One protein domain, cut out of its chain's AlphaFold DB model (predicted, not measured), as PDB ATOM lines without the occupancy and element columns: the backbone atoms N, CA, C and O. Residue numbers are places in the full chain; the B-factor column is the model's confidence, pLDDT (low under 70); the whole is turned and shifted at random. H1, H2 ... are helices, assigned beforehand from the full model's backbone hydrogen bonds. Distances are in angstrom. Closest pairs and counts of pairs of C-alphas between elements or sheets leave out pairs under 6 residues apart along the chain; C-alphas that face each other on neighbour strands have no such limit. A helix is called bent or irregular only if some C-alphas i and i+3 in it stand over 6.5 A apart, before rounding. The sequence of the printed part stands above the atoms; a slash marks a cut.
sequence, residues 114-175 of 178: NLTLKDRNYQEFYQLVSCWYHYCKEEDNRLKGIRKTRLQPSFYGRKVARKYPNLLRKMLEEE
ATOM      1  N   ASN A 114      94.738  -7.213  37.355       88.12
ATOM      2  CA  ASN A 114      94.791  -8.404  36.498       88.12
ATOM      3  C   ASN A 114      94.814  -9.713  37.314       88.12
ATOM      4  O   ASN A 114      94.540 -10.788  36.775       88.12
ATOM      5  N   LEU A 115      95.131  -9.634  38.609       90.75
ATOM      6  CA  LEU A 115      95.144 -10.766  39.523       90.75
ATOM      7  C   LEU A 115      93.831 -10.819  40.309       90.75
ATOM      8  O   LEU A 115      93.525  -9.940  41.110       90.75
ATOM      9  N   THR A 116      93.061 -11.885  40.116       91.62
ATOM     10  CA  THR A 116      91.758 -12.068  40.766       91.62
ATOM     11  C   THR A 116      91.629 -13.462  41.365       91.62
ATOM     12  O   THR A 116      92.354 -14.391  40.998       91.62
ATOM     13  N   LEU A 117      90.680 -13.627  42.287       91.12
ATOM     14  CA  LEU A 117      90.212 -14.949  42.688       91.12
ATOM     15  C   LEU A 117      89.544 -15.626  41.479       91.12
ATOM     16  O   LEU A 117      88.689 -15.028  40.826       91.12
ATOM     17  N   LYS A 118      89.949 -16.861  41.172       88.19
ATOM     18  CA  LYS A 118      89.378 -17.685  40.095       88.19
ATOM     19  C   LYS A 118      88.816 -18.966  40.685       88.19
ATOM     20  O   LYS A 118      89.431 -19.536  41.584       88.19
ATOM     21  N   ASP A 119      87.640 -19.376  40.215       88.50
ATOM     22  CA  ASP A 119      86.984 -20.640  40.578       88.50
ATOM     23  C   ASP A 119      86.887 -20.893  42.096       88.50
ATOM     24  O   ASP A 119      86.935 -22.031  42.560       88.50
ATOM     25  N   ARG A 120      86.793 -19.814  42.892       86.06
ATOM     26  CA  ARG A 120      86.824 -19.842  44.366       86.06
ATOM     27  C   ARG A 120      88.039 -20.591  44.951       86.06
ATOM     28  O   ARG A 120      87.993 -21.099  46.071       86.06
ATOM     29  N   ASN A 121      89.163 -20.635  44.229       92.19
ATOM     30  CA  ASN A 121      90.413 -21.230  44.700       92.19
ATOM     31  C   ASN A 121      91.174 -20.266  45.629       92.19
ATOM     32  O   ASN A 121      92.196 -19.671  45.273       92.19
ATOM     33  N   TYR A 122      90.671 -20.110  46.857       91.94
ATOM     34  CA  TYR A 122      91.271 -19.211  47.848       91.94
ATOM     35  C   TYR A 122      92.697 -19.607  48.235       91.94
ATOM     36  O   TYR A 122      93.500 -18.741  48.572       91.94
ATOM     37  N   GLN A 123      93.037 -20.899  48.194       90.81
ATOM     38  CA  GLN A 123      94.377 -21.362  48.550       90.81
ATOM     39  C   GLN A 123      95.426 -20.794  47.588       90.81
ATOM     40  O   GLN A 123      96.427 -20.231  48.036       90.81
ATOM     41  N   GLU A 124      95.194 -20.927  46.283       91.31
ATOM     42  CA  GLU A 124      96.076 -20.375  45.254       91.31
ATOM     43  C   GLU A 124      96.079 -18.845  45.297       91.31
ATOM     44  O   GLU A 124      97.143 -18.221  45.307       91.31
ATOM     45  N   PHE A 125      94.903 -18.234  45.444       93.75
ATOM     46  CA  PHE A 125      94.787 -16.787  45.557       93.75
ATOM     47  C   PHE A 125      95.583 -16.223  46.750       93.75
ATOM     48  O   PHE A 125      96.337 -15.261  46.607       93.75
ATOM     49  N   TYR A 126      95.521 -16.845  47.929       93.69
ATOM     50  CA  TYR A 126      96.301 -16.400  49.090       93.69
ATOM     51  C   TYR A 126      97.808 -16.642  48.931       93.69
ATOM     52  O   TYR A 126      98.613 -15.892  49.496       93.69
ATOM     53  N   GLN A 127      98.223 -17.641  48.147       91.81
ATOM     54  CA  GLN A 127      99.629 -17.790  47.764       91.81
ATOM     55  C   GLN A 127     100.080 -16.651  46.849       91.81
ATOM     56  O   GLN A 127     101.158 -16.099  47.069       91.81
ATOM     57  N   LEU A 128      99.243 -16.252  45.891       92.62
ATOM     58  CA  LEU A 128      99.503 -15.123  45.001       92.62
ATOM     59  C   LEU A 128      99.638 -13.806  45.779       92.62
ATOM     60  O   LEU A 128     100.626 -13.091  45.608       92.62
ATOM     61  N   VAL A 129      98.721 -13.539  46.716       95.00
ATOM     62  CA  VAL A 129      98.816 -12.393  47.640       95.00
ATOM     63  C   VAL A 129     100.111 -12.455  48.462       95.00
ATOM     64  O   VAL A 129     100.764 -11.433  48.661       95.00
ATOM     65  N   SER A 130     100.533 -13.646  48.908       94.62
ATOM     66  CA  SER A 130     101.806 -13.821  49.624       94.62
ATOM     67  C   SER A 130     103.020 -13.484  48.752       94.62
ATOM     68  O   SER A 130     103.926 -12.787  49.212       94.62
ATOM     69  N   CYS A 131     103.039 -13.935  47.494       93.50
ATOM     70  CA  CYS A 131     104.087 -13.599  46.531       93.50
ATOM     71  C   CYS A 131     104.179 -12.085  46.304       93.50
ATOM     72  O   CYS A 131     105.263 -11.522  46.456       93.50
ATOM     73  N   TRP A 132     103.049 -11.433  46.008       94.06
ATOM     74  CA  TRP A 132     102.971  -9.981  45.824       94.06
ATOM     75  C   TRP A 132     103.461  -9.222  47.061       94.06
ATOM     76  O   TRP A 132     104.381  -8.414  46.966       94.06
ATOM     77  N   TYR A 133     102.929  -9.541  48.246       94.50
ATOM     78  CA  TYR A 133     103.343  -8.893  49.489       94.50
ATOM     79  C   TYR A 133     104.851  -9.040  49.721       94.50
ATOM     80  O   TYR A 133     105.532  -8.073  50.047       94.50
ATOM     81  N   HIS A 134     105.405 -10.243  49.553       93.19
ATOM     82  CA  HIS A 134     106.831 -10.469  49.778       93.19
ATOM     83  C   HIS A 134     107.741  -9.793  48.759       93.19
ATOM     84  O   HIS A 134     108.879  -9.489  49.118       93.19
ATOM     85  N   TYR A 135     107.252  -9.573  47.543       92.25
ATOM     86  CA  TYR A 135     107.950  -8.816  46.516       92.25
ATOM     87  C   TYR A 135     107.963  -7.315  46.838       92.25
ATOM     88  O   TYR A 135     109.028  -6.712  46.825       92.25
ATOM     89  N   CYS A 136     106.822  -6.739  47.232       91.25
ATOM     90  CA  CYS A 136     106.681  -5.287  47.409       91.25
ATOM     91  C   CYS A 136     107.050  -4.758  48.812       91.25
ATOM     92  O   CYS A 136     107.393  -3.588  48.952       91.25
ATOM     93  N   LYS A 137     106.964  -5.571  49.878       89.75
ATOM     94  CA  LYS A 137     106.956  -5.088  51.285       89.75
ATOM     95  C   LYS A 137     108.173  -4.285  51.756       89.75
ATOM     96  O   LYS A 137     108.071  -3.631  52.790       89.75
ATOM     97  N   GLU A 138     109.327  -4.412  51.105       87.00
ATOM     98  CA  GLU A 138     110.533  -3.664  51.497       87.00
ATOM     99  C   GLU A 138     110.495  -2.221  50.967       87.00
ATOM    100  O   GLU A 138     111.005  -1.313  51.617       87.00
ATOM    101  N   GLU A 139     109.846  -2.008  49.820       86.69
ATOM    102  CA  GLU A 139     109.815  -0.728  49.103       86.69
ATOM    103  C   GLU A 139     108.478   0.009  49.297       86.69
ATOM    104  O   GLU A 139     108.427   1.239  49.266       86.69
ATOM    105  N   ASP A 140     107.393  -0.726  49.563       87.88
ATOM    106  CA  ASP A 140     106.049  -0.168  49.672       87.88
ATOM    107  C   ASP A 140     105.601   0.048  51.125       87.88
ATOM    108  O   ASP A 140     105.143  -0.858  51.830       87.88
ATOM    109  N   ASN A 141     105.668   1.307  51.565       86.44
ATOM    110  CA  ASN A 141     105.213   1.717  52.891       86.44
ATOM    111  C   ASN A 141     103.714   1.466  53.140       86.44
ATOM    112  O   ASN A 141     103.335   1.325  54.303       86.44
ATOM    113  N   ARG A 142     102.871   1.361  52.098       88.69
ATOM    114  CA  ARG A 142     101.427   1.070  52.235       88.69
ATOM    115  C   ARG A 142     101.179  -0.312  52.837       88.69
ATOM    116  O   ARG A 142     100.146  -0.538  53.457       88.69
ATOM    117  N   LEU A 143     102.142  -1.225  52.696       90.19
ATOM    118  CA  LEU A 143     102.052  -2.596  53.198       90.19
ATOM    119  C   LEU A 143     102.448  -2.730  54.677       90.19
ATOM    120  O   LEU A 143     102.369  -3.818  55.260       90.19
ATOM    121  N   LYS A 144     102.857  -1.636  55.326       87.19
ATOM    122  CA  LYS A 144     103.148  -1.630  56.762       87.19
ATOM    123  C   LYS A 144     101.844  -1.669  57.559       87.19
ATOM    124  O   LYS A 144     100.932  -0.886  57.337       87.19
ATOM    125  N   GLY A 145     101.759  -2.592  58.516       87.19
ATOM    126  CA  GLY A 145     100.630  -2.674  59.454       87.19
ATOM    127  C   GLY A 145      99.341  -3.302  58.909       87.19
ATOM    128  O   GLY A 145      98.399  -3.473  59.675       87.19
ATOM    129  N   ILE A 146      99.291  -3.715  57.638       93.56
ATOM    130  CA  ILE A 146      98.086  -4.331  57.045       93.56
ATOM    131  C   ILE A 146      97.987  -5.845  57.277       93.56
ATOM    132  O   ILE A 146      97.007  -6.471  56.878       93.56
ATOM    133  N   ARG A 147      99.011  -6.462  57.879       95.25
ATOM    134  CA  ARG A 147      99.003  -7.897  58.186       95.25
ATOM    135  C   ARG A 147      98.088  -8.188  59.366       95.25
ATOM    136  O   ARG A 147      98.195  -7.535  60.404       95.25
ATOM    137  N   LYS A 148      97.265  -9.227  59.234       95.94
ATOM    138  CA  LYS A 148      96.476  -9.758  60.342       95.94
ATOM    139  C   LYS A 148      97.415 -10.330  61.401       95.94
ATOM    140  O   LYS A 148      98.220 -11.205  61.094       95.94
ATOM    141  N   THR A 149      97.308  -9.873  62.644       92.69
ATOM    142  CA  THR A 149      98.178 -10.305  63.758       92.69
ATOM    143  C   THR A 149      98.054 -11.801  64.043       92.69
ATOM    144  O   THR A 149      99.030 -12.441  64.424       92.69
ATOM    145  N   ARG A 150      96.863 -12.362  63.803       93.06
ATOM    146  CA  ARG A 150      96.537 -13.779  64.005       93.06
ATOM    147  C   ARG A 150      97.013 -14.718  62.888       93.06
ATOM    148  O   ARG A 150      96.918 -15.928  63.056       93.06
ATOM    149  N   LEU A 151      97.469 -14.199  61.744       93.38
ATOM    150  CA  LEU A 151      97.864 -15.016  60.590       93.38
ATOM    151  C   LEU A 151      99.323 -14.786  60.209       93.38
ATOM    152  O   LEU A 151      99.870 -13.694  60.348       93.38
ATOM    153  N   GLN A 152      99.945 -15.827  59.665       86.19
ATOM    154  CA  GLN A 152     101.285 -15.749  59.097       86.19
ATOM    155  C   GLN A 152     101.222 -15.879  57.572       86.19
ATOM    156  O   GLN A 152     100.434 -16.678  57.062       86.19
ATOM    157  N   PRO A 153     102.048 -15.125  56.826       81.88
ATOM    158  CA  PRO A 153     102.189 -15.343  55.395       81.88
ATOM    159  C   PRO A 153     102.731 -16.743  55.110       81.88
ATOM    160  O   PRO A 153     103.564 -17.273  55.849       81.88
ATOM    161  N   SER A 154     102.321 -17.313  53.978       81.62
ATOM    162  CA  SER A 154     102.881 -18.577  53.502       81.62
ATOM    163  C   SER A 154     104.389 -18.457  53.255       81.62
ATOM    164  O   SER A 154     104.838 -17.585  52.505       81.62
ATOM    165  N   PHE A 155     105.168 -19.393  53.810       84.38
ATOM    166  CA  PHE A 155     106.607 -19.516  53.548       84.38
ATOM    167  C   PHE A 155     106.916 -19.673  52.051       84.38
ATOM    168  O   PHE A 155     107.935 -19.177  51.564       84.38
ATOM    169  N   TYR A 156     106.017 -20.331  51.313       86.94
ATOM    170  CA  TYR A 156     106.157 -20.546  49.879       86.94
ATOM    171  C   TYR A 156     106.234 -19.222  49.110       86.94
ATOM    172  O   TYR A 156     107.166 -19.034  48.329       86.94
ATOM    173  N   GLY A 157     105.344 -18.267  49.404       86.94
ATOM    174  CA  GLY A 157     105.331 -16.965  48.727       86.94
ATOM    175  C   GLY A 157     106.635 -16.190  48.924       86.94
ATOM    176  O   GLY A 157     107.207 -15.667  47.969       86.94
ATOM    177  N   ARG A 158     107.202 -16.229  50.138       89.06
ATOM    178  CA  ARG A 158     108.526 -15.649  50.425       89.06
ATOM    179  C   ARG A 158     109.639 -16.300  49.602       89.06
ATOM    180  O   ARG A 158     110.538 -15.607  49.126       89.06
ATOM    181  N   LYS A 159     109.618 -17.630  49.473       91.56
ATOM    182  CA  LYS A 159     110.615 -18.383  48.700       91.56
ATOM    183  C   LYS A 159     110.518 -18.051  47.211       91.56
ATOM    184  O   LYS A 159     111.551 -17.816  46.589       91.56
ATOM    185  N   VAL A 160     109.303 -17.996  46.664       90.38
ATOM    186  CA  VAL A 160     109.051 -17.632  45.263       90.38
ATOM    187  C   VAL A 160     109.513 -16.208  44.984       90.38
ATOM    188  O   VAL A 160     110.295 -16.019  44.057       90.38
ATOM    189  N   ALA A 161     109.141 -15.237  45.822       90.19
ATOM    190  CA  ALA A 161     109.524 -13.839  45.621       90.19
ATOM    191  C   ALA A 161     111.039 -13.618  45.596       90.19
ATOM    192  O   ALA A 161     111.543 -12.843  44.791       90.19
ATOM    193  N   ARG A 162     111.779 -14.361  46.423       89.75
ATOM    194  CA  ARG A 162     113.247 -14.321  46.433       89.75
ATOM    195  C   ARG A 162     113.879 -15.025  45.239       89.75
ATOM    196  O   ARG A 162     114.897 -14.566  44.736       89.75
ATOM    197  N   LYS A 163     113.323 -16.166  44.826       94.06
ATOM    198  CA  LYS A 163     113.909 -17.005  43.773       94.06
ATOM    199  C   LYS A 163     113.574 -16.505  42.366       94.06
ATOM    200  O   LYS A 163     114.386 -16.671  41.463       94.06
ATOM    201  N   TYR A 164     112.400 -15.903  42.180       93.00
ATOM    202  CA  TYR A 164     111.868 -15.512  40.873       93.00
ATOM    203  C   TYR A 164     111.374 -14.051  40.834       93.00
ATOM    204  O   TYR A 164     110.248 -13.801  40.402       93.00
ATOM    205  N   PRO A 165     112.193 -13.056  41.231       90.00
ATOM    206  CA  PRO A 165     111.761 -11.655  41.280       90.00
ATOM    207  C   PRO A 165     111.365 -11.107  39.900       90.00
ATOM    208  O   PRO A 165     110.413 -10.347  39.793       90.00
ATOM    209  N   ASN A 166     112.033 -11.542  38.826       90.88
ATOM    210  CA  ASN A 166     111.695 -11.134  37.457       90.88
ATOM    211  C   ASN A 166     110.350 -11.688  36.970       90.88
ATOM    212  O   ASN A 166     109.690 -11.036  36.166       90.88
ATOM    213  N   LEU A 167     109.964 -12.886  37.422       87.94
ATOM    214  CA  LEU A 167     108.662 -13.462  37.090       87.94
ATOM    215  C   LEU A 167     107.558 -12.660  37.775       87.94
ATOM    216  O   LEU A 167     106.610 -12.261  37.112       87.94
ATOM    217  N   LEU A 168     107.722 -12.375  39.073       88.44
ATOM    218  CA  LEU A 168     106.766 -11.548  39.804       88.44
ATOM    219  C   LEU A 168     106.672 -10.155  39.204       88.44
ATOM    220  O   LEU A 168     105.570  -9.706  38.941       88.44
ATOM    221  N   ARG A 169     107.801  -9.520  38.884       88.38
ATOM    222  CA  ARG A 169     107.801  -8.235  38.187       88.38
ATOM    223  C   ARG A 169     106.911  -8.261  36.941       88.38
ATOM    224  O   ARG A 169     106.003  -7.456  36.842       88.38
ATOM    225  N   LYS A 170     107.106  -9.237  36.044       87.38
ATOM    226  CA  LYS A 170     106.276  -9.383  34.836       87.38
ATOM    227  C   LYS A 170     104.793  -9.572  35.162       87.38
ATOM    228  O   LYS A 170     103.968  -8.878  34.594       87.38
ATOM    229  N   MET A 171     104.468 -10.464  36.100       84.56
ATOM    230  CA  MET A 171     103.078 -10.730  36.499       84.56
ATOM    231  C   MET A 171     102.381  -9.507  37.115       84.56
ATOM    232  O   MET A 171     101.170  -9.356  36.970       84.56
ATOM    233  N   LEU A 172     103.131  -8.673  37.844       81.75
ATOM    234  CA  LEU A 172     102.614  -7.499  38.550       81.75
ATOM    235  C   LEU A 172     102.593  -6.236  37.663       81.75
ATOM    236  O   LEU A 172     101.759  -5.370  37.890       81.75
ATOM    237  N   GLU A 173     103.488  -6.121  36.673       75.62
ATOM    238  CA  GLU A 173     103.618  -4.965  35.760       75.62
ATOM    239  C   GLU A 173     102.795  -5.092  34.463       75.62
ATOM    240  O   GLU A 173     102.767  -4.155  33.664       75.62
ATOM    241  N   GLU A 174     102.102  -6.212  34.239       62.84
ATOM    242  CA  GLU A 174     101.244  -6.429  33.058       62.84
ATOM    243  C   GLU A 174     100.114  -5.380  32.891       62.84
ATOM    244  O   GLU A 174      99.471  -5.346  31.846       62.84
ATOM    245  N   GLU A 175      99.914  -4.461  33.845       52.97
ATOM    246  CA  GLU A 175      99.013  -3.302  33.718       52.97
ATOM    247  C   GLU A 175      99.524  -2.171  32.796       52.97
ATOM    248  O   GLU A 175      98.752  -1.277  32.463       52.97
TER     249      GLU A 175
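This is residues 114 to 175 of the 178 residues of an uncharacterized protein of Firmicutes bacterium (UniProt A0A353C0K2). One long helix, H1, is the beam of this domain, and two shorter helices that make a corner, H2 and H3, pack on it: H2 at a slant, H3 crosswise on residues 131 to 135. A wide loop, residues 137 to 154, arches from the end of H1 round to H2, and residues 137 to 142 of it stick out, as do residues 118 to 124, where the stretch before H1 folds back into it. The 62 printed residues hold three named helices, H1, H2 and H3 in that order, and no named strand; the class is all helix. The whole is compact, with a radius of gyration of the C-alphas of 11.8 A and spans of 30 by 30 by 21 A.

Start at C-alpha 114, at (94.791, -8.404, 36.498), and read through residue 121 to reach H1, residues 122 to 136. Find C-alpha 122 at (91.271, -19.211, 47.848); from there H1 runs 20.8 A to C-alpha 136 at (106.681, -5.287, 47.409). Read on through residues 137 to 154 to H2, residues 155 to 163, which measures 12.5 A from first to last C-alpha. After Tyr 164 comes H3, residues 165 to 175, which runs 17.0 A to C-alpha 175 at (99.013, -3.302, 33.718). H3 is irregular: C-alphas 172 and 175 are 7.3 A apart, and its line is a rough one.

Look first at H1, which touches both other helices. H1 and H2 touch, and their closest C-alphas are those of Cys 131 and Gly 157, 4.2 A apart. They run the same way at a steep tilt of 46 degrees. H1 touches H3 with residues 131 to 135 alone; the closest C-alphas are those of Tyr 135 and Pro 165, 7.1 A apart. The lines of H1 and H3 are about perpendicular, at 78 degrees. H2 and H3 are close but not clearly touching, with the closest C-alphas, those of Ala 161 and Leu 168, 6.8 A apart. Their lines are about perpendicular, at 87 degrees. Check the backbones: in H1 and H2 every O i to N i+4 pair is within hydrogen-bond range, and in H3 6 of 7 are.

The two C-alphas farthest apart are those of Arg 150 and Glu 174, 32.2 A, while the first and last printed C-alphas, of Asn 114 and Glu 175, are 7.2 A apart. The printed part has no cut. The link from H1 to H2 is long, with 18 residues, and the link from H2 to H3 is tight, with 1 residue. The mean pLDDT of the printed part is 88.7; look at residues 174 to 175 for the two values under 70.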